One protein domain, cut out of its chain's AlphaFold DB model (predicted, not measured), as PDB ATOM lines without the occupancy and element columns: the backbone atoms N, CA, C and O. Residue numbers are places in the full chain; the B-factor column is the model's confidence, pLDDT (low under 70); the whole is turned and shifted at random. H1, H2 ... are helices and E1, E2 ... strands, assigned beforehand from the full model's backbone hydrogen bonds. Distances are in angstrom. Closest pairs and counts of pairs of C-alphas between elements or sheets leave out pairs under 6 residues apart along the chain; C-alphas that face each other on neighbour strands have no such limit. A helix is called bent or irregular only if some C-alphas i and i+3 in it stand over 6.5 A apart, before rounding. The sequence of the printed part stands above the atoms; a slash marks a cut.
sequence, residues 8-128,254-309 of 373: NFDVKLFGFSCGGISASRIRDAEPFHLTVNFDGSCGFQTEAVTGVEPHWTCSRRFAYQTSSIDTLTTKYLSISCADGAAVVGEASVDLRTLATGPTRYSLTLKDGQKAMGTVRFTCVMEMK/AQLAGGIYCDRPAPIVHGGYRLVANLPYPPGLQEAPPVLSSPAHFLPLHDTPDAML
ATOM      1  N   ASN A   8      29.035  17.751 -23.764       96.81
ATOM      2  CA  ASN A   8      29.693  19.046 -23.892       96.81
ATOM      3  C   ASN A   8      29.112  20.035 -22.882       96.81
ATOM      4  O   ASN A   8      27.894  20.173 -22.763       96.81
ATOM      5  N   PHE A   9      29.994  20.743 -22.194       97.50
ATOM      6  CA  PHE A   9      29.676  21.790 -21.238       97.50
ATOM      7  C   PHE A   9      30.338  23.092 -21.681       97.50
ATOM      8  O   PHE A   9      31.505  23.098 -22.067       97.50
ATOM      9  N   ASP A  10      29.606  24.194 -21.602       97.25
ATOM     10  CA  ASP A  10      30.165  25.541 -21.670       97.25
ATOM     11  C   ASP A  10      30.345  26.045 -20.236       97.25
ATOM     12  O   ASP A  10      29.378  26.117 -19.471       97.25
ATOM     13  N   VAL A  11      31.592  26.314 -19.851       97.75
ATOM     14  CA  VAL A  11      31.966  26.659 -18.477       97.75
ATOM     15  C   VAL A  11      32.435  28.105 -18.437       97.75
ATOM     16  O   VAL A  11      33.366  28.466 -19.154       97.75
ATOM     17  N   LYS A  12      31.838  28.930 -17.569       97.88
ATOM     18  CA  LYS A  12      32.268  30.302 -17.261       97.88
ATOM     19  C   LYS A  12      32.537  30.442 -15.761       97.88
ATOM     20  O   LYS A  12      31.637  30.234 -14.952       97.88
ATOM     21  N   LEU A  13      33.750  30.850 -15.398       98.06
ATOM     22  CA  LEU A  13      34.199  31.118 -14.028       98.06
ATOM     23  C   LEU A  13      34.549  32.601 -13.875       98.06
ATOM     24  O   LEU A  13      35.301  33.128 -14.695       98.06
ATOM     25  N   PHE A  14      34.015  33.273 -12.855       97.75
ATOM     26  CA  PHE A  14      34.236  34.707 -12.624       97.75
ATOM     27  C   PHE A  14      33.848  35.142 -11.203       97.75
ATOM     28  O   PHE A  14      33.241  34.380 -10.448       97.75
ATOM     29  N   GLY A  15      34.159  36.396 -10.860       96.50
ATOM     30  CA  GLY A  15      33.729  37.024  -9.607       96.50
ATOM     31  C   GLY A  15      34.367  36.385  -8.379       96.50
ATOM     32  O   GLY A  15      33.672  36.103  -7.405       96.50
ATOM     33  N   PHE A  16      35.666  36.093  -8.459       98.12
ATOM     34  CA  PHE A  16      36.407  35.482  -7.364       98.12
ATOM     35  C   PHE A  16      36.655  36.497  -6.246       98.12
ATOM     36  O   PHE A  16      37.072  37.629  -6.501       98.12
ATOM     37  N   SER A  17      36.466  36.075  -5.000       97.81
ATOM     38  CA  SER A  17      36.906  36.822  -3.824       97.81
ATOM     39  C   SER A  17      37.267  35.895  -2.675       97.81
ATOM     40  O   SER A  17      36.744  34.785  -2.572       97.81
ATOM     41  N   CYS A  18      38.153  36.348  -1.791       97.38
ATOM     42  CA  CYS A  18      38.437  35.654  -0.540       97.38
ATOM     43  C   CYS A  18      38.035  36.510   0.658       97.38
ATOM     44  O   CYS A  18      38.091  37.735   0.612       97.38
ATOM     45  N   GLY A  19      37.647  35.856   1.750       95.62
ATOM     46  CA  GLY A  19      37.330  36.529   3.005       95.62
ATOM     47  C   GLY A  19      37.565  35.635   4.215       95.62
ATOM     48  O   GLY A  19      37.657  34.410   4.099       95.62
ATOM     49  N   GLY A  20      37.670  36.261   5.389       94.62
ATOM     50  CA  GLY A  20      37.913  35.555   6.649       94.62
ATOM     51  C   GLY A  20      39.243  34.797   6.686       94.62
ATOM     52  O   GLY A  20      39.331  33.775   7.366       94.62
ATOM     53  N   ILE A  21      40.252  35.254   5.932       93.50
ATOM     54  CA  ILE A  21      41.583  34.646   5.957       93.50
ATOM     55  C   ILE A  21      42.218  34.884   7.333       93.50
ATOM     56  O   ILE A  21      42.236  36.007   7.833       93.50
ATOM     57  N   SER A  22      42.738  33.829   7.966       89.44
ATOM     58  CA  SER A  22      43.379  33.929   9.284       89.44
ATOM     59  C   SER A  22      44.557  34.909   9.257       89.44
ATOM     60  O   SER A  22      45.553  34.643   8.585       89.44
ATOM     61  N   ALA A  23      44.496  35.978  10.062       83.56
ATOM     62  CA  ALA A  23      45.536  37.013  10.146       83.56
ATOM     63  C   ALA A  23      46.948  36.447  10.383       83.56
ATOM     64  O   ALA A  23      47.921  36.955   9.848       83.56
ATOM     65  N   SER A  24      47.064  35.326  11.105       85.31
ATOM     66  CA  SER A  24      48.341  34.634  11.341       85.31
ATOM     67  C   SER A  24      49.046  34.117  10.077       85.31
ATOM     68  O   SER A  24      50.163  33.614  10.171       85.31
ATOM     69  N   ARG A  25      48.365  34.097   8.927       79.69
ATOM     70  CA  ARG A  25      48.920  33.668   7.638       79.69
ATOM     71  C   ARG A  25      49.155  34.819   6.673       79.69
ATOM     72  O   ARG A  25      49.874  34.592   5.710       79.69
ATOM     73  N   ILE A  26      48.567  35.982   6.934       82.56
ATOM     74  CA  ILE A  26      48.718  37.159   6.089       82.56
ATOM     75  C   ILE A  26      50.092  37.747   6.390       82.56
ATOM     76  O   ILE A  26      50.390  38.098   7.532       82.56
ATOM     77  N   ARG A  27      50.957  37.799   5.382       80.94
ATOM     78  CA  ARG A  27      52.228  38.513   5.456       80.94
ATOM     79  C   ARG A  27      51.951  39.937   5.003       80.94
ATOM     80  O   ARG A  27      51.570  40.146   3.858       80.94
ATOM     81  N   ASP A  28      52.123  40.900   5.909       70.44
ATOM     82  CA  ASP A  28      51.849  42.332   5.706       70.44
ATOM     83  C   ASP A  28      52.725  42.954   4.590       70.44
ATOM     84  O   ASP A  28      53.645  43.708   4.885       70.44
ATOM     85  N   ALA A  29      52.515  42.587   3.321       74.75
ATOM     86  CA  ALA A  29      53.070  43.194   2.097       74.75
ATOM     87  C   ALA A  29      52.836  42.335   0.840       74.75
ATOM     88  O   ALA A  29      52.989  42.847  -0.270       74.75
ATOM     89  N   GLU A  30      52.527  41.045   0.982       89.81
ATOM     90  CA  GLU A  30      52.488  40.132  -0.159       89.81
ATOM     91  C   GLU A  30      51.104  40.145  -0.841       89.81
ATOM     92  O   GLU A  30      50.069  40.305  -0.185       89.81
ATOM     93  N   PRO A  31      51.050  40.069  -2.181       94.62
ATOM     94  CA  PRO A  31      49.788  40.045  -2.897       94.62
ATOM     95  C   PRO A  31      49.220  38.622  -2.963       94.62
ATOM     96  O   PRO A  31      49.933  37.643  -3.210       94.62
ATOM     97  N   PHE A  32      47.902  38.519  -2.828       97.06
ATOM     98  CA  PHE A  32      47.178  37.270  -3.001       97.06
ATOM     99  C   PHE A  32      47.013  36.923  -4.475       97.06
ATOM    100  O   PHE A  32      46.727  37.787  -5.303       97.06
ATOM    101  N   HIS A  33      47.074  35.637  -4.794       97.75
ATOM    102  CA  HIS A  33      46.617  35.121  -6.080       97.75
ATOM    103  C   HIS A  33      45.932  33.765  -5.907       97.75
ATOM    104  O   HIS A  33      46.139  33.060  -4.915       97.75
ATOM    105  N   LEU A  34      45.103  33.403  -6.882       98.38
ATOM    106  CA  LEU A  34      44.460  32.100  -6.956       98.38
ATOM    107  C   LEU A  34      45.051  31.300  -8.109       98.38
ATOM    108  O   LEU A  34      45.176  31.805  -9.224       98.38
ATOM    109  N   THR A  35      45.328  30.030  -7.850       98.31
ATOM    110  CA  THR A  35      45.573  29.019  -8.876       98.31
ATOM    111  C   THR A  35      44.329  28.153  -8.970       98.31
ATOM    112  O   THR A  35      43.989  27.425  -8.037       98.31
ATOM    113  N   VAL A  36      43.630  28.256 -10.096       98.50
ATOM    114  CA  VAL A  36      42.380  27.547 -10.366       98.50
ATOM    115  C   VAL A  36      42.663  26.442 -11.368       98.50
ATOM    116  O   VAL A  36      43.239  26.699 -12.422       98.50
ATOM    117  N   ASN A  37      42.258  25.217 -11.057       98.31
ATOM    118  CA  ASN A  37      42.437  24.052 -11.911       98.31
ATOM    119  C   ASN A  37      41.110  23.299 -12.055       98.31
ATOM    120  O   ASN A  37      40.526  22.865 -11.066       98.31
ATOM    121  N   PHE A  38      40.642  23.146 -13.289       97.69
ATOM    122  CA  PHE A  38      39.440  22.404 -13.640       97.69
ATOM    123  C   PHE A  38      39.837  21.052 -14.250       97.69
ATOM    124  O   PHE A  38      40.361  20.998 -15.366       97.69
ATOM    125  N   ASP A  39      39.590  19.970 -13.507       96.62
ATOM    126  CA  ASP A  39      39.828  18.573 -13.912       96.62
ATOM    127  C   ASP A  39      41.276  18.231 -14.318       96.62
ATOM    128  O   ASP A  39      41.521  17.341 -15.128       96.62
ATOM    129  N   GLY A  40      42.268  18.972 -13.828       93.94
ATOM    130  CA  GLY A  40      43.675  18.803 -14.207       93.94
ATOM    131  C   GLY A  40      44.035  19.362 -15.588       93.94
ATOM    132  O   GLY A  40      45.216  19.581 -15.850       93.94
ATOM    133  N   SER A  41      43.054  19.615 -16.461       89.38
ATOM    134  CA  SER A  41      43.272  19.953 -17.873       89.38
ATOM    135  C   SER A  41      43.176  21.444 -18.181       89.38
ATOM    136  O   SER A  41      43.822  21.921 -19.113       89.38
ATOM    137  N   CYS A  42      42.360  22.192 -17.434       93.19
ATOM    138  CA  CYS A  42      42.112  23.608 -17.701       93.19
ATOM    139  C   CYS A  42      42.441  24.429 -16.454       93.19
ATOM    140  O   CYS A  42      41.624  24.546 -15.542       93.19
ATOM    141  N   GLY A  43      43.654  24.981 -16.409       95.06
ATOM    142  CA  GLY A  43      44.135  25.781 -15.288       95.06
ATOM    143  C   GLY A  43      44.415  27.232 -15.661       95.06
ATOM    144  O   GLY A  43      44.784  27.534 -16.795       95.06
ATOM    145  N   PHE A  44      44.259  28.137 -14.700       97.62
ATOM    146  CA  PHE A  44      44.725  29.514 -14.812       97.62
ATOM    147  C   PHE A  44      45.126  30.060 -13.444       97.62
ATOM    148  O   PHE A  44      44.676  29.582 -12.405       97.62
ATOM    149  N   GLN A  45      45.957  31.094 -13.471       98.12
ATOM    150  CA  GLN A  45      46.320  31.871 -12.298       98.12
ATOM    151  C   GLN A  45      45.731  33.276 -12.434       98.12
ATOM    152  O   GLN A  45      45.686  33.825 -13.542       98.12
ATOM    153  N   THR A  46      45.233  33.831 -11.336       98.31
ATOM    154  CA  THR A  46      44.734  35.210 -11.298       98.31
ATOM    155  C   THR A  46      45.882  36.202 -11.165       98.31
ATOM    156  O   THR A  46      46.998  35.853 -10.779       98.31
ATOM    157  N   GLU A  47      45.595  37.464 -11.453       97.31
ATOM    158  CA  GLU A  47      46.452  38.581 -11.088       97.31
ATOM    159  C   GLU A  47      46.685  38.647  -9.569       97.31
ATOM    160  O   GLU A  47      45.896  38.139  -8.766       97.31
ATOM    161  N   ALA A  48      47.797  39.267  -9.180       97.12
ATOM    162  CA  ALA A  48      48.159  39.446  -7.785       97.12
ATOM    163  C   ALA A  48      47.413  40.668  -7.211       97.12
ATOM    164  O   ALA A  48      47.510  41.761  -7.770       97.12
ATOM    165  N   VAL A  49      46.668  40.492  -6.117       96.12
ATOM    166  CA  VAL A  49      45.812  41.524  -5.504       96.12
ATOM    167  C   VAL A  49      46.139  41.656  -4.020       96.12
ATOM    168  O   VAL A  49      46.194  40.667  -3.297       96.12
ATOM    169  N   THR A  50      46.339  42.882  -3.546       93.19
ATOM    170  CA  THR A  50      46.566  43.174  -2.124       93.19
ATOM    171  C   THR A  50      45.253  43.493  -1.406       93.19
ATOM    172  O   THR A  50      44.277  43.923  -2.020       93.19
ATOM    173  N   GLY A  51      45.223  43.294  -0.086       89.38
ATOM    174  CA  GLY A  51      44.072  43.612   0.765       89.38
ATOM    175  C   GLY A  51      43.620  42.442   1.637       89.38
ATOM    176  O   GLY A  51      43.994  41.296   1.411       89.38
ATOM    177  N   VAL A  52      42.808  42.742   2.653       87.00
ATOM    178  CA  VAL A  52      42.296  41.747   3.621       87.00
ATOM    179  C   VAL A  52      41.206  40.859   3.006       87.00
ATOM    180  O   VAL A  52      41.044  39.703   3.391       87.00
ATOM    181  N   GLU A  53      40.482  41.395   2.026       92.94
ATOM    182  CA  GLU A  53      39.461  40.693   1.249       92.94
ATOM    183  C   GLU A  53      39.757  40.910  -0.240       92.94
ATOM    184  O   GLU A  53      39.211  41.831  -0.853       92.94
ATOM    185  N   PRO A  54      40.700  40.151  -0.823       95.25
ATOM    186  CA  PRO A  54      41.072  40.329  -2.219       95.25
ATOM    187  C   PRO A  54      39.903  39.946  -3.135       95.25
ATOM    188  O   PRO A  54      39.196  38.960  -2.904       95.25
ATOM    189  N   HIS A  55      39.716  40.750  -4.181       97.12
ATOM    190  CA  HIS A  55      38.700  40.575  -5.212       97.12
ATOM    191  C   HIS A  55      39.384  40.574  -6.577       97.12
ATOM    192  O   HIS A  55      40.157  41.484  -6.878       97.12
ATOM    193  N   TRP A  56      39.076  39.581  -7.406       97.44
ATOM    194  CA  TRP A  56      39.639  39.449  -8.748       97.44
ATOM    195  C   TRP A  56      38.560  39.678  -9.798       97.44
ATOM    196  O   TRP A  56      37.446  39.155  -9.697       97.44
ATOM    197  N   THR A  57      38.901  40.439 -10.835       95.69
ATOM    198  CA  THR A  57      37.978  40.761 -11.936       95.69
ATOM    199  C   THR A  57      38.119  39.800 -13.111       95.69
ATOM    200  O   THR A  57      37.361  39.884 -14.079       95.69
ATOM    201  N   CYS A  58      39.064  38.858 -13.034       95.00
ATOM    202  CA  CYS A  58      39.272  37.874 -14.082       95.00
ATOM    203  C   CYS A  58      38.006  37.039 -14.371       95.00
ATOM    204  O   CYS A  58      37.216  36.684 -13.491       95.00
ATOM    205  N   SER A  59      37.837  36.702 -15.649       96.31
ATOM    206  CA  SER A  59      36.778  35.827 -16.142       96.31
ATOM    207  C   SER A  59      37.377  34.834 -17.129       96.31
ATOM    208  O   SER A  59      38.139  35.208 -18.025       96.31
ATOM    209  N   ARG A  60      37.025  33.558 -16.983       97.56
ATOM    210  CA  ARG A  60      37.461  32.481 -17.876       97.56
ATOM    211  C   ARG A  60      36.258  31.744 -18.423       97.56
ATOM    212  O   ARG A  60      35.359  31.392 -17.669       97.56
ATOM    213  N   ARG A  61      36.264  31.510 -19.735       97.44
ATOM    214  CA  ARG A  61      35.263  30.706 -20.433       97.44
ATOM    215  C   ARG A  61      35.960  29.667 -21.294       97.44
ATOM    216  O   ARG A  61      36.919  30.008 -21.983       97.44
ATOM    217  N   PHE A  62      35.499  28.428 -21.240       97.44
ATOM    218  CA  PHE A  62      36.044  27.331 -22.032       97.44
ATOM    219  C   PHE A  62      34.991  26.240 -22.240       97.44
ATOM    220  O   PHE A  62      34.047  26.110 -21.462       97.44
ATOM    221  N   ALA A  63      35.173  25.449 -23.295       97.06
ATOM    222  CA  ALA A  63      34.390  24.243 -23.519       97.06
ATOM    223  C   ALA A  63      35.018  23.069 -22.761       97.06
ATOM    224  O   ALA A  63      36.236  22.884 -22.786       97.06
ATOM    225  N   TYR A  64      34.187  22.265 -22.110       97.31
ATOM    226  CA  TYR A  64      34.593  21.072 -21.385       97.31
ATOM    227  C   TYR A  64      33.829  19.859 -21.910       97.31
ATOM    228  O   TYR A  64      32.601  19.875 -21.982       97.31
ATOM    229  N   GLN A  65      34.548  18.801 -22.274       96.62
ATOM    230  CA  GLN A  65      33.956  17.583 -22.816       96.62
ATOM    231  C   GLN A  65      34.265  16.388 -21.917       96.62
ATOM    232  O   GLN A  65      35.404  16.176 -21.509       96.62
ATOM    233  N   THR A  66      33.252  15.567 -21.646       95.69
ATOM    234  CA  THR A  66      33.421  14.280 -20.961       95.69
ATOM    235  C   THR A  66      32.691  13.169 -21.704       95.69
ATOM    236  O   THR A  66      31.628  13.380 -22.280       95.69
ATOM    237  N   SER A  67      33.245  11.960 -21.698       94.00
ATOM    238  CA  SER A  67      32.609  10.789 -22.312       94.00
ATOM    239  C   SER A  67      31.441  10.241 -21.491       94.00
ATOM    240  O   SER A  67      30.582   9.565 -22.047       94.00
ATOM    241  N   SER A  68      31.400  10.522 -20.185       95.00
ATOM    242  CA  SER A  68      30.345  10.061 -19.281       95.00
ATOM    243  C   SER A  68      30.075  11.082 -18.181       95.00
ATOM    244  O   SER A  68      31.002  11.573 -17.529       95.00
ATOM    245  N   ILE A  69      28.793  11.364 -17.951       95.31
ATOM    246  CA  ILE A  69      28.320  12.255 -16.883       95.31
ATOM    247  C   ILE A  69      28.692  11.720 -15.500       95.31
ATOM    248  O   ILE A  69      29.017  12.501 -14.608       95.31
ATOM    249  N   ASP A  70      28.704  10.400 -15.316       94.56
ATOM    250  CA  ASP A  70      28.982   9.800 -14.009       94.56
ATOM    251  C   ASP A  70      30.409  10.078 -13.537       94.56
ATOM    252  O   ASP A  70      30.659  10.175 -12.341       94.56
ATOM    253  N   THR A  71      31.345  10.309 -14.462       95.75
ATOM    254  CA  THR A  71      32.727  10.666 -14.107       95.75
ATOM    255  C   THR A  71      32.845  12.044 -13.457       95.75
ATOM    256  O   THR A  71      33.853  12.323 -12.816       95.75
ATOM    257  N   LEU A  72      31.828  12.910 -13.560       97.06
ATOM    258  CA  LEU A  72      31.868  14.245 -12.961       97.06
ATOM    259  C   LEU A  72      31.964  14.215 -11.426       97.06
ATOM    260  O   LEU A  72      32.416  15.195 -10.845       97.06
ATOM    261  N   THR A  73      31.593  13.114 -10.761       96.12
ATOM    262  CA  THR A  73      31.731  12.977  -9.296       96.12
ATOM    263  C   THR A  73      33.161  12.716  -8.837       96.12
ATOM    264  O   THR A  73      33.465  12.888  -7.662       96.12
ATOM    265  N   THR A  74      34.035  12.255  -9.735       96.62
ATOM    266  CA  THR A  74      35.452  11.973  -9.439       96.62
ATOM    267  C   THR A  74      36.388  13.066  -9.942       96.62
ATOM    268  O   THR A  74      37.603  12.956  -9.812       96.62
ATOM    269  N   LYS A  75      35.820  14.097 -10.560       97.56
ATOM    270  CA  LYS A  75      36.529  15.204 -11.187       97.56
ATOM    271  C   LYS A  75      36.240  16.468 -10.405       97.56
ATOM    272  O   LYS A  75      35.125  16.639  -9.916       97.56
ATOM    273  N   TYR A  76      37.223  17.351 -10.299       98.12
ATOM    274  CA  TYR A  76      37.160  18.471  -9.368       98.12
ATOM    275  C   TYR A  76      37.576  19.783 -10.019       98.12
ATOM    276  O   TYR A  76      38.495  19.834 -10.837       98.12
ATOM    277  N   LEU A  77      36.915  20.854  -9.590       98.56
ATOM    278  CA  LEU A  77      37.485  22.190  -9.604       98.56
ATOM    279  C   LEU A  77      38.272  22.362  -8.308       98.56
ATOM    280  O   LEU A  77      37.692  22.284  -7.225       98.56
ATOM    281  N   SER A  78      39.569  22.618  -8.427       98.38
ATOM    282  CA  SER A  78      40.472  22.900  -7.315       98.38
ATOM    283  C   SER A  78      40.914  24.356  -7.370       98.38
ATOM    284  O   SER A  78      41.303  24.857  -8.424       98.38
ATOM    285  N   ILE A  79      40.861  25.040  -6.233       98.56
ATOM    286  CA  ILE A  79      41.277  26.432  -6.073       98.56
ATOM    287  C   ILE A  79      42.292  26.480  -4.937       98.56
ATOM    288  O   ILE A  79      41.956  26.179  -3.794       98.56
ATOM    289  N   SER A  80      43.523  26.873  -5.248       98.31
ATOM    290  CA  SER A  80      44.572  27.136  -4.265       98.31
ATOM    291  C   SER A  80      44.755  28.643  -4.129       98.31
ATOM    292  O   SER A  80      44.911  29.337  -5.132       98.31
ATOM    293  N   CYS A  81      44.688  29.157  -2.904       97.88
ATOM    294  CA  CYS A  81      44.935  30.560  -2.599       97.88
ATOM    295  C   CYS A  81      46.329  30.699  -1.996       97.88
ATOM    296  O   CYS A  81      46.651  30.020  -1.018       97.88
ATOM    297  N   ALA A  82      47.142  31.581  -2.566       97.25
ATOM    298  CA  ALA A  82      48.481  31.882  -2.088       97.25
ATOM    299  C   ALA A  82      48.615  33.362  -1.723       97.25
ATOM    300  O   ALA A  82      47.976  34.216  -2.333       97.25
ATOM    301  N   ASP A  83      49.457  33.626  -0.729       95.12
ATOM    302  CA  ASP A  83      49.913  34.939  -0.283       95.12
ATOM    303  C   ASP A  83      51.416  35.040  -0.593       95.12
ATOM    304  O   ASP A  83      52.245  34.344   0.012       95.12
ATOM    305  N   GLY A  84      51.763  35.796  -1.639       92.81
ATOM    306  CA  GLY A  84      53.094  35.737  -2.243       92.81
ATOM    307  C   GLY A  84      53.404  34.317  -2.727       92.81
ATOM    308  O   GLY A  84      52.651  33.740  -3.502       92.81
ATOM    309  N   ALA A  85      54.498  33.714  -2.258       92.44
ATOM    310  CA  ALA A  85      54.867  32.336  -2.612       92.44
ATOM    311  C   ALA A  85      54.252  31.253  -1.699       92.44
ATOM    312  O   ALA A  85      54.469  30.062  -1.928       92.44
ATOM    313  N   ALA A  86      53.546  31.633  -0.629       94.31
ATOM    314  CA  ALA A  86      53.060  30.694   0.376       94.31
ATOM    315  C   ALA A  86      51.584  30.349   0.152       94.31
ATOM    316  O   ALA A  86      50.730  31.229   0.157       94.31
ATOM    317  N   VAL A  87      51.264  29.058   0.031       96.25
ATOM    318  CA  VAL A  87      49.869  28.598  -0.028       96.25
ATOM    319  C   VAL A  87      49.200  28.820   1.330       96.25
ATOM    320  O   VAL A  87      49.674  28.346   2.364       96.25
ATOM    321  N   VAL A  88      48.091  29.554   1.317       95.75
ATOM    322  CA  VAL A  88      47.262  29.863   2.488       95.75
ATOM    323  C   VAL A  88      46.252  28.752   2.737       95.75
ATOM    324  O   VAL A  88      45.991  28.400   3.888       95.75
ATOM    325  N   GLY A  89      45.680  28.203   1.668       97.00
ATOM    326  CA  GLY A  89      44.755  27.085   1.740       97.00
ATOM    327  C   GLY A  89      44.148  26.735   0.391       97.00
ATOM    328  O   GLY A  89      44.252  27.481  -0.581       97.00
ATOM    329  N   GLU A  90      43.482  25.590   0.365       98.00
ATOM    330  CA  GLU A  90      42.907  24.994  -0.833       98.00
ATOM    331  C   GLU A  90      41.430  24.672  -0.618       98.00
ATOM    332  O   GLU A  90      41.000  24.304   0.478       98.00
ATOM    333  N   ALA A  91      40.644  24.813  -1.675       98.19
ATOM    334  CA  ALA A  91      39.249  24.416  -1.726       98.19
ATOM    335  C   ALA A  91      39.006  23.589  -2.986       98.19
ATOM    336  O   ALA A  91      39.637  23.809  -4.020       98.19
ATOM    337  N   SER A  92      38.067  22.651  -2.915       97.62
ATOM    338  CA  SER A  92      37.653  21.881  -4.079       97.62
ATOM    339  C   SER A  92      36.168  21.556  -4.043       97.62
ATOM    340  O   SER A  92      35.544  21.495  -2.982       97.62
ATOM    341  N   VAL A  93      35.596  21.381  -5.229       97.88
ATOM    342  CA  VAL A  93      34.203  20.978  -5.439       97.88
ATOM    343  C   VAL A  93      34.145  20.065  -6.657       97.88
ATOM    344  O   VAL A  93      34.850  20.300  -7.641       97.88
ATOM    345  N   ASP A  94      33.364  18.989  -6.581       97.88
ATOM    346  CA  ASP A  94      33.235  18.065  -7.701       97.88
ATOM    347  C   ASP A  94      32.442  18.699  -8.853       97.88
ATOM    348  O   ASP A  94      31.577  19.563  -8.661       97.88
ATOM    349  N   LEU A  95      32.729  18.271 -10.079       98.19
ATOM    350  CA  LEU A  95      32.114  18.865 -11.263       98.19
ATOM    351  C   LEU A  95      30.621  18.541 -11.386       98.19
ATOM    352  O   LEU A  95      29.896  19.285 -12.045       98.19
ATOM    353  N   ARG A  96      30.126  17.466 -10.752       97.62
ATOM    354  CA  ARG A  96      28.686  17.166 -10.742       97.62
ATOM    355  C   ARG A  96      27.944  18.173  -9.874       97.62
ATOM    356  O   ARG A  96      26.895  18.659 -10.295       97.62
ATOM    357  N   THR A  97      28.500  18.531  -8.720       97.56
ATOM    358  CA  THR A  97      28.008  19.639  -7.896       97.56
ATOM    359  C   THR A  97      28.007  20.943  -8.686       97.56
ATOM    360  O   THR A  97      26.990  21.627  -8.679       97.56
ATOM    361  N   LEU A  98      29.066  21.254  -9.448       97.88
ATOM    362  CA  LEU A  98      29.071  22.445 -10.309       97.88
ATOM    363  C   LEU A  98      27.969  22.421 -11.378       97.88
ATOM    364  O   LEU A  98      27.287  23.424 -11.571       97.88
ATOM    365  N   ALA A  99      27.771  21.285 -12.047       97.56
ATOM    366  CA  ALA A  99      26.807  21.137 -13.140       97.56
ATOM    367  C   ALA A  99      25.335  21.078 -12.690       97.56
ATOM    368  O   ALA A  99      24.440  21.272 -13.511       97.56
ATOM    369  N   THR A 100      25.074  20.775 -11.415       97.19
ATOM    370  CA  THR A 100      23.711  20.580 -10.878       97.19
ATOM    371  C   THR A 100      23.346  21.533  -9.750       97.19
ATOM    372  O   THR A 100      22.177  21.633  -9.397       97.19
ATOM    373  N   GLY A 101      24.325  22.222  -9.165       96.75
ATOM    374  CA  GLY A 101      24.153  23.167  -8.069       96.75
ATOM    375  C   GLY A 101      23.781  24.569  -8.531       96.75
ATOM    376  O   GLY A 101      23.489  24.777  -9.706       96.75
ATOM    377  N   PRO A 102      23.759  25.546  -7.614       95.94
ATOM    378  CA  PRO A 102      23.558  26.947  -7.969       95.94
ATOM    379  C   PRO A 102      24.745  27.482  -8.782       95.94
ATOM    380  O   PRO A 102      25.761  26.812  -8.950       95.94
ATOM    381  N   THR A 103      24.661  28.723  -9.255       96.12
ATOM    382  CA  THR A 103      25.795  29.365  -9.942       96.12
ATOM    383  C   THR A 103      26.793  30.005  -8.978       96.12
ATOM    384  O   THR A 103      27.948  30.200  -9.341       96.12
ATOM    385  N   ARG A 104      26.385  30.334  -7.747       97.06
ATOM    386  CA  ARG A 104      27.224  31.007  -6.742       97.06
ATOM    387  C   ARG A 104      27.759  30.002  -5.721       97.06
ATOM    388  O   ARG A 104      26.996  29.219  -5.158       97.06
ATOM    389  N   TYR A 105      29.057  30.074  -5.442       98.00
ATOM    390  CA  TYR A 105      29.768  29.153  -4.557       98.00
ATOM    391  C   TYR A 105      30.506  29.912  -3.460       98.00
ATOM    392  O   TYR A 105      31.067  30.979  -3.697       98.00
ATOM    393  N   SER A 106      30.517  29.331  -2.265       97.62
ATOM    394  CA  SER A 106      31.264  29.787  -1.098       97.62
ATOM    395  C   SER A 106      31.948  28.575  -0.471       97.62
ATOM    396  O   SER A 106      31.333  27.832   0.292       97.62
ATOM    397  N   LEU A 107      33.211  28.348  -0.826       98.06
ATOM    398  CA  LEU A 107      33.977  27.181  -0.398       98.06
ATOM    399  C   LEU A 107      34.979  27.549   0.694       98.06
ATOM    400  O   LEU A 107      35.636  28.587   0.638       98.06
ATOM    401  N   THR A 108      35.141  26.670   1.672       97.62
ATOM    402  CA  THR A 108      36.111  26.836   2.751       97.62
ATOM    403  C   THR A 108      37.516  26.509   2.254       97.62
ATOM    404  O   THR A 108      37.786  25.373   1.865       97.62
ATOM    405  N   LEU A 109      38.435  27.470   2.357       97.56
ATOM    406  CA  LEU A 109      39.866  27.242   2.152       97.56
ATOM    407  C   LEU A 109      40.433  26.457   3.337       97.56
ATOM    408  O   LEU A 109      40.199  26.822   4.496       97.56
ATOM    409  N   LYS A 110      41.179  25.387   3.064       96.50
ATOM    410  CA  LYS A 110      41.730  24.485   4.081       96.50
ATOM    411  C   LYS A 110      43.238  24.323   3.925       96.50
ATOM    412  O   LYS A 110      43.742  24.198   2.817       96.50
ATOM    413  N   ASP A 111      43.931  24.276   5.053       95.62
ATOM    414  CA  ASP A 111      45.319  23.824   5.167       95.62
ATOM    415  C   ASP A 111      45.280  22.501   5.944       95.62
ATOM    416  O   ASP A 111      45.063  22.465   7.164       95.62
ATOM    417  N   GLY A 112      45.286  21.393   5.200       94.00
ATOM    418  CA  GLY A 112      44.901  20.081   5.715       94.00
ATOM    419  C   GLY A 112      43.442  20.066   6.191       94.00
ATOM    420  O   GLY A 112      42.510  20.159   5.396       94.00
ATOM    421  N   GLN A 113      43.225  19.938   7.503       93.12
ATOM    422  CA  GLN A 113      41.879  19.930   8.106       93.12
ATOM    423  C   GLN A 113      41.452  21.294   8.671       93.12
ATOM    424  O   GLN A 113      40.267  21.522   8.956       93.12
ATOM    425  N   LYS A 114      42.402  22.222   8.829       94.69
ATOM    426  CA  LYS A 114      42.164  23.527   9.442       94.69
ATOM    427  C   LYS A 114      41.511  24.466   8.432       94.69
ATOM    428  O   LYS A 114      42.005  24.608   7.320       94.69
ATOM    429  N   ALA A 115      40.411  25.113   8.822       95.31
ATOM    430  CA  ALA A 115      39.813  26.175   8.018       95.31
ATOM    431  C   ALA A 115      40.682  27.431   8.087       95.31
ATOM    432  O   ALA A 115      41.054  27.872   9.176       95.31
ATOM    433  N   MET A 116      40.985  27.986   6.920       95.81
ATOM    434  CA  MET A 116      41.897  29.114   6.758       95.81
ATOM    435  C   MET A 116      41.202  30.370   6.258       95.81
ATOM    436  O   MET A 116      41.752  31.447   6.441       95.81
ATOM    437  N   GLY A 117      40.018  30.229   5.663       95.94
ATOM    438  CA  GLY A 117      39.204  31.311   5.127       95.94
ATOM    439  C   GLY A 117      38.125  30.759   4.206       95.94
ATOM    440  O   GLY A 117      37.831  29.564   4.219       95.94
ATOM    441  N   THR A 118      37.530  31.626   3.397       97.50
ATOM    442  CA  THR A 118      36.521  31.262   2.394       97.50
ATOM    443  C   THR A 118      36.896  31.864   1.051       97.50
ATOM    444  O   THR A 118      37.289  33.027   1.003       97.50
ATOM    445  N   VAL A 119      36.727  31.100  -0.026       98.19
ATOM    446  CA  VAL A 119      36.747  31.595  -1.403       98.19
ATOM    447  C   VAL A 119      35.329  31.585  -1.963       98.19
ATOM    448  O   VAL A 119      34.596  30.603  -1.832       98.19
ATOM    449  N   ARG A 120      34.926  32.692  -2.578       98.31
ATOM    450  CA  ARG A 120      33.642  32.855  -3.252       98.31
ATOM    451  C   ARG A 120      33.872  33.058  -4.735       98.31
ATOM    452  O   ARG A 120      34.845  33.697  -5.116       98.31
ATOM    453  N   PHE A 121      33.000  32.496  -5.557       98.31
ATOM    454  CA  PHE A 121      33.048  32.659  -7.007       98.31
ATOM    455  C   PHE A 121      31.699  32.329  -7.637       98.31
ATOM    456  O   PHE A 121      30.828  31.714  -7.014       98.31
ATOM    457  N   THR A 122      31.538  32.724  -8.895       98.00
ATOM    458  CA  THR A 122      30.427  32.294  -9.740       98.00
ATOM    459  C   THR A 122      30.931  31.317 -10.797       98.00
ATOM    460  O   THR A 122      31.933  31.572 -11.466       98.00
ATOM    461  N   CYS A 123      30.229  30.197 -10.949       97.81
ATOM    462  CA  CYS A 123      30.456  29.192 -11.976       97.81
ATOM    463  C   CYS A 123      29.152  28.908 -12.720       97.81
ATOM    464  O   CYS A 123      28.176  28.446 -12.129       97.81
ATOM    465  N   VAL A 124      29.150  29.176 -14.021       97.25
ATOM    466  CA  VAL A 124      28.085  28.777 -14.940       97.25
ATOM    467  C   VAL A 124      28.603  27.580 -15.726       97.25
ATOM    468  O   VAL A 124      29.574  27.720 -16.462       97.25
ATOM    469  N   MET A 125      27.996  26.411 -15.539       97.62
ATOM    470  CA  MET A 125      28.388  25.158 -16.187       97.62
ATOM    471  C   MET A 125      27.174  24.580 -16.912       97.62
ATOM    472  O   MET A 125      26.393  23.813 -16.350       97.62
ATOM    473  N   GLU A 126      26.997  24.982 -18.170       96.62
ATOM    474  CA  GLU A 126      25.827  24.627 -18.971       96.62
ATOM    475  C   GLU A 126      26.111  23.429 -19.869       96.62
ATOM    476  O   GLU A 126      26.939  23.505 -20.776       96.62
ATOM    477  N   MET A 127      25.375  22.336 -19.676       97.25
ATOM    478  CA  MET A 127      25.411  21.212 -20.606       97.25
ATOM    479  C   MET A 127      24.663  21.568 -21.897       97.25
ATOM    480  O   MET A 127      23.467  21.858 -21.858       97.25
ATOM    481  N   LYS A 128      25.360  21.529 -23.037       96.06
ATOM    482  CA  LYS A 128      24.792  21.786 -24.369       96.06
ATOM    483  C   LYS A 128      24.493  20.467 -25.077       96.06
ATOM    484  O   LYS A 128      25.358  19.591 -25.160       96.06
ATOM    485  N   ALA A 254      21.187  20.227 -15.306       95.69
ATOM    486  CA  ALA A 254      21.142  21.679 -15.300       95.69
ATOM    487  C   ALA A 254      21.395  22.211 -13.888       95.69
ATOM    488  O   ALA A 254      21.028  21.571 -12.902       95.69
ATOM    489  N   GLN A 255      21.988  23.399 -13.817       95.62
ATOM    490  CA  GLN A 255      22.197  24.111 -12.565       95.62
ATOM    491  C   GLN A 255      20.867  24.573 -11.953       95.62
ATOM    492  O   GLN A 255      19.880  24.814 -12.657       95.62
ATOM    493  N   LEU A 256      20.849  24.712 -10.627       94.31
ATOM    494  CA  LEU A 256      19.728  25.291  -9.896       94.31
ATOM    495  C   LEU A 256      19.538  26.762 -10.274       94.31
ATOM    496  O   LEU A 256      20.489  27.531 -10.431       94.31
ATOM    497  N   ALA A 257      18.274  27.163 -10.334       90.31
ATOM    498  CA  ALA A 257      17.855  28.539 -10.492       90.31
ATOM    499  C   ALA A 257      18.112  29.332  -9.205       90.31
ATOM    500  O   ALA A 257      17.337  29.243  -8.250       90.31
ATOM    501  N   GLY A 258      19.187  30.121  -9.184       90.50
ATOM    502  CA  GLY A 258      19.586  30.921  -8.024       90.50
ATOM    503  C   GLY A 258      20.159  30.085  -6.872       90.50
ATOM    504  O   GLY A 258      20.489  28.915  -7.036       90.50
ATOM    505  N   GLY A 259      20.274  30.702  -5.694       93.25
ATOM    506  CA  GLY A 259      20.858  30.089  -4.498       93.25
ATOM    507  C   GLY A 259      22.383  30.209  -4.409       93.25
ATOM    508  O   GLY A 259      23.032  30.785  -5.285       93.25
ATOM    509  N   ILE A 260      22.948  29.704  -3.311       95.19
ATOM    510  CA  ILE A 260      24.394  29.682  -3.041       95.19
ATOM    511  C   ILE A 260      24.766  28.329  -2.437       95.19
ATOM    512  O   ILE A 260      24.102  27.867  -1.508       95.19
ATOM    513  N   TYR A 261      25.824  27.705  -2.949       96.69
ATOM    514  CA  TYR A 261      26.382  26.473  -2.396       96.69
ATOM    515  C   TYR A 261      27.456  26.790  -1.352       96.69
ATOM    516  O   TYR A 261      28.381  27.559  -1.629       96.69
ATOM    517  N   CYS A 262      27.362  26.149  -0.188       96.00
ATOM    518  CA  CYS A 262      28.320  26.227   0.912       96.00
ATOM    519  C   CYS A 262      28.806  24.818   1.284       96.00
ATOM    520  O   CYS A 262      27.991  23.913   1.443       96.00
ATOM    521  N   ASP A 263      30.116  24.616   1.462       92.88
ATOM    522  CA  ASP A 263      30.699  23.286   1.730       92.88
ATOM    523  C   ASP A 263      30.797  22.909   3.225       92.88
ATOM    524  O   ASP A 263      31.116  21.761   3.546       92.88
ATOM    525  N   ARG A 264      30.553  23.846   4.155       85.25
ATOM    526  CA  ARG A 264      30.678  23.631   5.609       85.25
ATOM    527  C   ARG A 264      29.476  24.136   6.417       85.25
ATOM    528  O   ARG A 264      28.880  25.143   6.045       85.25
ATOM    529  N   PRO A 265      29.190  23.512   7.586       77.50
ATOM    530  CA  PRO A 265      29.835  22.311   8.156       77.50
ATOM    531  C   PRO A 265      29.491  21.003   7.418       77.50
ATOM    532  O   PRO A 265      30.190  20.010   7.587       77.50
ATOM    533  N   ALA A 266      28.469  21.033   6.566       86.31
ATOM    534  CA  ALA A 266      28.151  20.032   5.555       86.31
ATOM    535  C   ALA A 266      27.742  20.765   4.261       86.31
ATOM    536  O   ALA A 266      27.399  21.948   4.347       86.31
ATOM    537  N   PRO A 267      27.755  20.098   3.094       89.12
ATOM    538  CA  PRO A 267      27.207  20.650   1.861       89.12
ATOM    539  C   PRO A 267      25.761  21.116   2.049       89.12
ATOM    540  O   PRO A 267      24.871  20.314   2.332       89.12
ATOM    541  N   ILE A 268      25.528  22.418   1.909       92.31
ATOM    542  CA  ILE A 268      24.204  23.034   1.995       92.31
ATOM    543  C   ILE A 268      24.044  23.966   0.799       92.31
ATOM    544  O   ILE A 268      24.953  24.720   0.448       92.31
ATOM    545  N   VAL A 269      22.865  23.937   0.185       91.50
ATOM    546  CA  VAL A 269      22.442  24.969  -0.760       91.50
ATOM    547  C   VAL A 269      21.452  25.880  -0.045       91.50
ATOM    548  O   VAL A 269      20.401  25.439   0.418       91.50
ATOM    549  N   HIS A 270      21.791  27.162   0.055       90.38
ATOM    550  CA  HIS A 270      20.885  28.185   0.560       90.38
ATOM    551  C   HIS A 270      20.051  28.738  -0.596       90.38
ATOM    552  O   HIS A 270      20.580  29.415  -1.480       90.38
ATOM    553  N   GLY A 271      18.745  28.463  -0.579       89.75
ATOM    554  CA  GLY A 271      17.822  28.838  -1.652       89.75
ATOM    555  C   GLY A 271      17.959  27.939  -2.882       89.75
ATOM    556  O   GLY A 271      18.312  26.772  -2.767       89.75
ATOM    557  N   GLY A 272      17.686  28.492  -4.063       90.94
ATOM    558  CA  GLY A 272      17.779  27.760  -5.325       90.94
ATOM    559  C   GLY A 272      16.551  26.897  -5.625       90.94
ATOM    560  O   GLY A 272      15.912  26.352  -4.727       90.94
ATOM    561  N   TYR A 273      16.224  26.771  -6.909       92.06
ATOM    562  CA  TYR A 273      15.100  25.961  -7.377       92.06
ATOM    563  C   TYR A 273      15.545  25.031  -8.496       92.06
ATOM    564  O   TYR A 273      16.322  25.413  -9.371       92.06
ATOM    565  N   ARG A 274      15.026  23.807  -8.504       91.88
ATOM    566  CA  ARG A 274      15.153  22.932  -9.668       91.88
ATOM    567  C   ARG A 274      14.272  23.464 -10.787       91.88
ATOM    568  O   ARG A 274      13.114  23.801 -10.554       91.88
ATOM    569  N   LEU A 275      14.817  23.479 -11.999       88.88
ATOM    570  CA  LEU A 275      14.076  23.869 -13.196       88.88
ATOM    571  C   LEU A 275      12.878  22.953 -13.465       88.88
ATOM    572  O   LEU A 275      11.803  23.433 -13.801       88.88
ATOM    573  N   VAL A 276      13.065  21.642 -13.290       89.69
ATOM    574  CA  VAL A 276      12.013  20.622 -13.397       89.69
ATOM    575  C   VAL A 276      12.224  19.530 -12.345       89.69
ATOM    576  O   VAL A 276      13.334  19.335 -11.844       89.69
ATOM    577  N   ALA A 277      11.159  18.804 -12.001       87.12
ATOM    578  CA  ALA A 277      11.140  17.876 -10.867       87.12
ATOM    579  C   ALA A 277      12.129  16.702 -10.968       87.12
ATOM    580  O   ALA A 277      12.625  16.242  -9.941       87.12
ATOM    581  N   ASN A 278      12.439  16.247 -12.183       87.56
ATOM    582  CA  ASN A 278      13.224  15.031 -12.415       87.56
ATOM    583  C   ASN A 278      14.722  15.295 -12.642       87.56
ATOM    584  O   ASN A 278      15.469  14.364 -12.935       87.56
ATOM    585  N   LEU A 279      15.187  16.543 -12.504       91.12
ATOM    586  CA  LEU A 279      16.611  16.842 -12.658       91.12
ATOM    587  C   LEU A 279      17.430  16.420 -11.432       91.12
ATOM    588  O   LEU A 279      16.999  16.654 -10.293       91.12
ATOM    589  N   PRO A 280      18.644  15.882 -11.653       92.06
ATOM    590  CA  PRO A 280      19.633  15.711 -10.602       92.06
ATOM    591  C   PRO A 280      19.976  17.043  -9.924       92.06
ATOM    592  O   PRO A 280      19.966  18.100 -10.550       92.06
ATOM    593  N   TYR A 281      20.328  16.967  -8.646       92.62
ATOM    594  CA  TYR A 281      20.809  18.078  -7.823       92.62
ATOM    595  C   TYR A 281      22.132  17.675  -7.146       92.62
ATOM    596  O   TYR A 281      22.514  16.499  -7.245       92.62
ATOM    597  N   PRO A 282      22.852  18.605  -6.486       93.00
ATOM    598  CA  PRO A 282      24.167  18.317  -5.934       93.00
ATOM    599  C   PRO A 282      24.183  17.082  -5.030       93.00
ATOM    600  O   PRO A 282      23.311  16.950  -4.159       93.00
ATOM    601  N   PRO A 283      25.165  16.179  -5.206       90.31
ATOM    602  CA  PRO A 283      25.336  15.053  -4.306       90.31
ATOM    603  C   PRO A 283      25.566  15.545  -2.870       90.31
ATOM    604  O   PRO A 283      26.246  16.539  -2.631       90.31
ATOM    605  N   GLY A 284      24.999  14.832  -1.898       86.94
ATOM    606  CA  GLY A 284      25.168  15.140  -0.474       86.94
ATOM    607  C   GLY A 284      24.138  16.106   0.119       86.94
ATOM    608  O   GLY A 284      24.112  16.252   1.340       86.94
ATOM    609  N   LEU A 285      23.253  16.706  -0.689       89.44
ATOM    610  CA  LEU A 285      22.083  17.404  -0.150       89.44
ATOM    611  C   LEU A 285      21.116  16.410   0.500       89.44
ATOM    612  O   LEU A 285      20.761  15.393  -0.098       89.44
ATOM    613  N   GLN A 286      20.687  16.725   1.724       87.44
ATOM    614  CA  GLN A 286      19.765  15.884   2.498       87.44
ATOM    615  C   GLN A 286      18.352  15.884   1.908       87.44
ATOM    616  O   GLN A 286      17.675  14.860   1.924       87.44
ATOM    617  N   GLU A 287      17.929  17.021   1.361       90.12
ATOM    618  CA  GLU A 287      16.605  17.221   0.785       90.12
ATOM    619  C   GLU A 287      16.726  17.756  -0.642       90.12
ATOM    620  O   GLU A 287      17.637  18.522  -0.970       90.12
ATOM    621  N   ALA A 288      15.800  17.339  -1.504       92.12
ATOM    622  CA  ALA A 288      15.741  17.837  -2.867       92.12
ATOM    623  C   ALA A 288      15.299  19.313  -2.864       92.12
ATOM    624  O   ALA A 288      14.289  19.629  -2.230       92.12
ATOM    625  N   PRO A 289      15.975  20.212  -3.605       93.12
ATOM    626  CA  PRO A 289      15.534  21.599  -3.700       93.12
ATOM    627  C   PRO A 289      14.103  21.698  -4.259       93.12
ATOM    628  O   PRO A 289      13.679  20.831  -5.046       93.12
ATOM    629  N   PRO A 290      13.344  22.747  -3.900       92.94
ATOM    630  CA  PRO A 290      12.005  22.958  -4.437       92.94
ATOM    631  C   PRO A 290      12.038  23.051  -5.965       92.94
ATOM    632  O   PRO A 290      13.018  23.500  -6.560       92.94
ATOM    633  N   VAL A 291      10.964  22.603  -6.610       90.50
ATOM    634  CA  VAL A 291      10.792  22.750  -8.059       90.50
ATOM    635  C   VAL A 291      10.200  24.125  -8.332       90.50
ATOM    636  O   VAL A 291       9.340  24.590  -7.587       90.50
ATOM    637  N   LEU A 292      10.668  24.782  -9.385       83.88
ATOM    638  CA  LEU A 292      10.134  26.062  -9.816       83.88
ATOM    639  C   LEU A 292       8.675  25.883 -10.272       83.88
ATOM    640  O   LEU A 292       8.415  25.235 -11.283       83.88
ATOM    641  N   SER A 293       7.718  26.434  -9.520       77.06
ATOM    642  CA  SER A 293       6.280  26.247  -9.790       77.06
ATOM    643  C   SER A 293       5.824  26.872 -11.111       77.06
ATOM    644  O   SER A 293       4.875  26.395 -11.724       77.06
ATOM    645  N   SER A 294       6.479  27.955 -11.533       70.19
ATOM    646  CA  SER A 294       6.284  28.583 -12.836       70.19
ATOM    647  C   SER A 294       7.567  29.311 -13.241       70.19
ATOM    648  O   SER A 294       8.035  30.169 -12.481       70.19
ATOM    649  N   PRO A 295       8.137  29.023 -14.423       61.22
ATOM    650  CA  PRO A 295       9.296  29.745 -14.935       61.22
ATOM    651  C   PRO A 295       9.073  31.253 -15.053       61.22
ATOM    652  O   PRO A 295       9.999  32.025 -14.816       61.22
ATOM    653  N   ALA A 296       7.834  31.680 -15.329       54.69
ATOM    654  CA  ALA A 296       7.449  33.083 -15.494       54.69
ATOM    655  C   ALA A 296       7.630  33.942 -14.228       54.69
ATOM    656  O   ALA A 296       7.605  35.166 -14.302       54.69
ATOM    657  N   HIS A 297       7.812  33.321 -13.059       56.12
ATOM    658  CA  HIS A 297       7.964  34.027 -11.784       56.12
ATOM    659  C   HIS A 297       9.425  34.342 -11.444       56.12
ATOM    660  O   HIS A 297       9.707  34.886 -10.373       56.12
ATOM    661  N   PHE A 298      10.367  34.011 -12.329       59.66
ATOM    662  CA  PHE A 298      11.755  34.379 -12.123       59.66
ATOM    663  C   PHE A 298      11.952  35.863 -12.454       59.66
ATOM    664  O   PHE A 298      12.099  36.253 -13.609       59.66
ATOM    665  N   LEU A 299      11.987  36.700 -11.415       53.16
ATOM    666  CA  LEU A 299      12.727  37.959 -11.487       53.16
ATOM    667  C   LEU A 299      14.183  37.612 -11.819       53.16
ATOM    668  O   LEU A 299      14.672  36.605 -11.298       53.16
ATOM    669  N   PRO A 300      14.890  38.397 -12.645       52.28
ATOM    670  CA  PRO A 300      16.283  38.131 -12.962       52.28
ATOM    671  C   PRO A 300      17.120  38.203 -11.676       52.28
ATOM    672  O   PRO A 300      17.642  39.243 -11.309       52.28
ATOM    673  N   LEU A 301      17.281  37.069 -10.988       46.84
ATOM    674  CA  LEU A 301      18.287  36.871  -9.937       46.84
ATOM    675  C   LEU A 301      19.700  36.793 -10.539       46.84
ATOM    676  O   LEU A 301      20.690  36.634  -9.821       46.84
ATOM    677  N   HIS A 302      19.807  36.946 -11.861       47.84
ATOM    678  CA  HIS A 302      20.992  37.489 -12.494       47.84
ATOM    679  C   HIS A 302      21.129  38.972 -12.116       47.84
ATOM    680  O   HIS A 302      20.922  39.850 -12.947       47.84
ATOM    681  N   ASP A 303      21.596  39.248 -10.895       45.19
ATOM    682  CA  ASP A 303      22.588  40.314 -10.770       45.19
ATOM    683  C   ASP A 303      23.727  39.876 -11.683       45.19
ATOM    684  O   ASP A 303      24.502  38.970 -11.360       45.19
ATOM    685  N   THR A 304      23.765  40.423 -12.890       41.94
ATOM    686  CA  THR A 304      24.969  40.406 -13.692       41.94
ATOM    687  C   THR A 304      25.989  41.220 -12.903       41.94
ATOM    688  O   THR A 304      25.817  42.436 -12.769       41.94
ATOM    689  N   PRO A 305      27.085  40.619 -12.399       48.22
ATOM    690  CA  PRO A 305      28.220  41.443 -12.039       48.22
ATOM    691  C   PRO A 305      28.644  42.270 -13.254       48.22
ATOM    692  O   PRO A 305      29.039  43.393 -13.049       48.22
ATOM    693  N   ASP A 306      28.420  41.839 -14.503       45.62
ATOM    694  CA  ASP A 306      28.699  42.667 -15.687       45.62
ATOM    695  C   ASP A 306      27.878  43.981 -15.750       45.62
ATOM    696  O   ASP A 306      28.437  45.003 -16.141       45.62
ATOM    697  N   ALA A 307      26.606  44.029 -15.316       43.25
ATOM    698  CA  ALA A 307      25.848  45.292 -15.290       43.25
ATOM    699  C   ALA A 307      26.181  46.152 -14.063       43.25
ATOM    700  O   ALA A 307      26.227  47.373 -14.179       43.25
ATOM    701  N   MET A 308      26.473  45.543 -12.907       39.62
ATOM    702  CA  MET A 308      26.949  46.275 -11.726       39.62
ATOM    703  C   MET A 308      28.388  46.785 -11.879       39.62
ATOM    704  O   MET A 308      28.677  47.893 -11.442       39.62
ATOM    705  N   LEU A 309      29.275  46.028 -12.529       47.03
ATOM    706  CA  LEU A 309      30.650  46.420 -12.839       47.03
ATOM    707  C   LEU A 309      30.647  47.513 -13.912       47.03
ATOM    708  O   LEU A 309      31.398  48.470 -13.780       47.03
TER     709      LEU A 309
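Overview. This is residues 8 to 128 and 254 to 309 of the 373 residues of an uncharacterized protein of Vitrella brassicaformis (strain CCMP3155) (UniProt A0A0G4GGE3). Two twisted sheets of strands stand face to face as a sandwich, a sheet of six and a sheet of four, drawn close together where E6 comes up to E7. The short helices H1 and H2 sit at the end where E6 ends, and a long stretch with no named element, residues 271 to 304, leads from E10 to the small helix H3 beside E1. The printed part has 177 residues, mostly strand, with three named helices and ten named strands in the order E1 E2 E3 E4 H1 E5 E6 H2 E7 E8 E9 E10 H3. The larger sheet runs E4 E1 E8 E7 E9 E10 and is mixed; the smaller runs E3 E2 E5 E6 and is antiparallel throughout. The whole is compact, with a radius of gyration of the C-alphas of 16.5 A, and spans 51 by 35 by 30 A.

Along the chain. E1, residues 8 to 19, begins with C-alpha 8 at (29.693, 19.046, -23.892), is 33.0 A long and bends by 51 degrees at residue 15. E2 is residues 32 to 38, 19.9 A, and E3 is residues 42 to 45. E4, residues 55 to 66, is 31.1 A long and bends by 60 degrees at residue 58. H1 is residues 69 to 74; it is neither bent nor irregular, but only just: C-alphas 70 and 73 are 6.3 A apart. E5 is residues 76 to 83, 22.7 A, and E6 is residues 86 to 94, 24.9 A. H2 is residues 95 to 100, and E7 is residues 104 to 111, 22.8 A. E8, residues 114 to 128, is the longest strand at 38.1 A; it bends by 78 degrees at residue 117 and ends with C-alpha 128 at (24.792, 21.786, -24.369). E9 is residues 260 to 262 and E10 is residues 268 to 270. H3, residues 305 to 309, ends with C-alpha 309 at (30.650, 46.420, -12.839).

Arrangement. The larger sheet is twisted, with E4 and E10 as edge strands. E1 is antiparallel to E4, with N 11 and O 62 at 2.9 A, and antiparallel to E8, with N 12 and O 124 at 2.8 A. E7 and E8 form a hairpin, with N 107 and O 119 at 2.8 A. E7 and E9 are parallel at 18 degrees, with N 106 and O 261 at 2.8 A, and E9 and E10 form a hairpin, with N 262 and O 268 at 2.9 A. In the smaller sheet, E2 and E3 form a hairpin, with N 36 and O 44 at 2.9 A, as do E5 and E6, with N 79 and O 91 at 2.8 A. E2 and E5 are antiparallel, with N 35 and O 80 at 2.8 A. Between the sheets of the sandwich, the strands stand at 29 degrees; the closest C-alphas of E6 and E7 are those of Gly 89 and Lys 110, 4.6 A apart. E1 and E2 are near each other. H2 is on the larger sheet, over none of its strands, at a height of 4.3 A, only just above the sheet's level; its closest C-alphas with E8 are those of Ala 99 and Met 125, 5.3 A. H2 only grazes the smaller sheet. H1 touches H2 at a steep tilt of 51 degrees, opposite ways, closest at the C-alphas of Leu 72 and Arg 96, 4.9 A. H1 only grazes the smaller sheet with residues 71 to 74. H3 only grazes the larger sheet; the C-alphas of Gly 15 and Pro 305 are 7.5 A apart. In H2 and H3 every O i to N i+4 pair is within hydrogen-bond range; in H1 0 of 2 are, beside 3 of 3 O i to N i+3 pairs.

Size, cuts and confidence. The two C-alphas farthest apart, those of Ala 29 and Ser 294, are 51.2 A apart. Residues 129 to 253 are not printed, and C-alphas 128 and 254 are 9.8 A apart across this cut. The links E1 to E2, 12 residues, and E10 to H3, 34 residues, are long. The mean pLDDT of the printed part is 90.2; residues 295 to 309 are under 70.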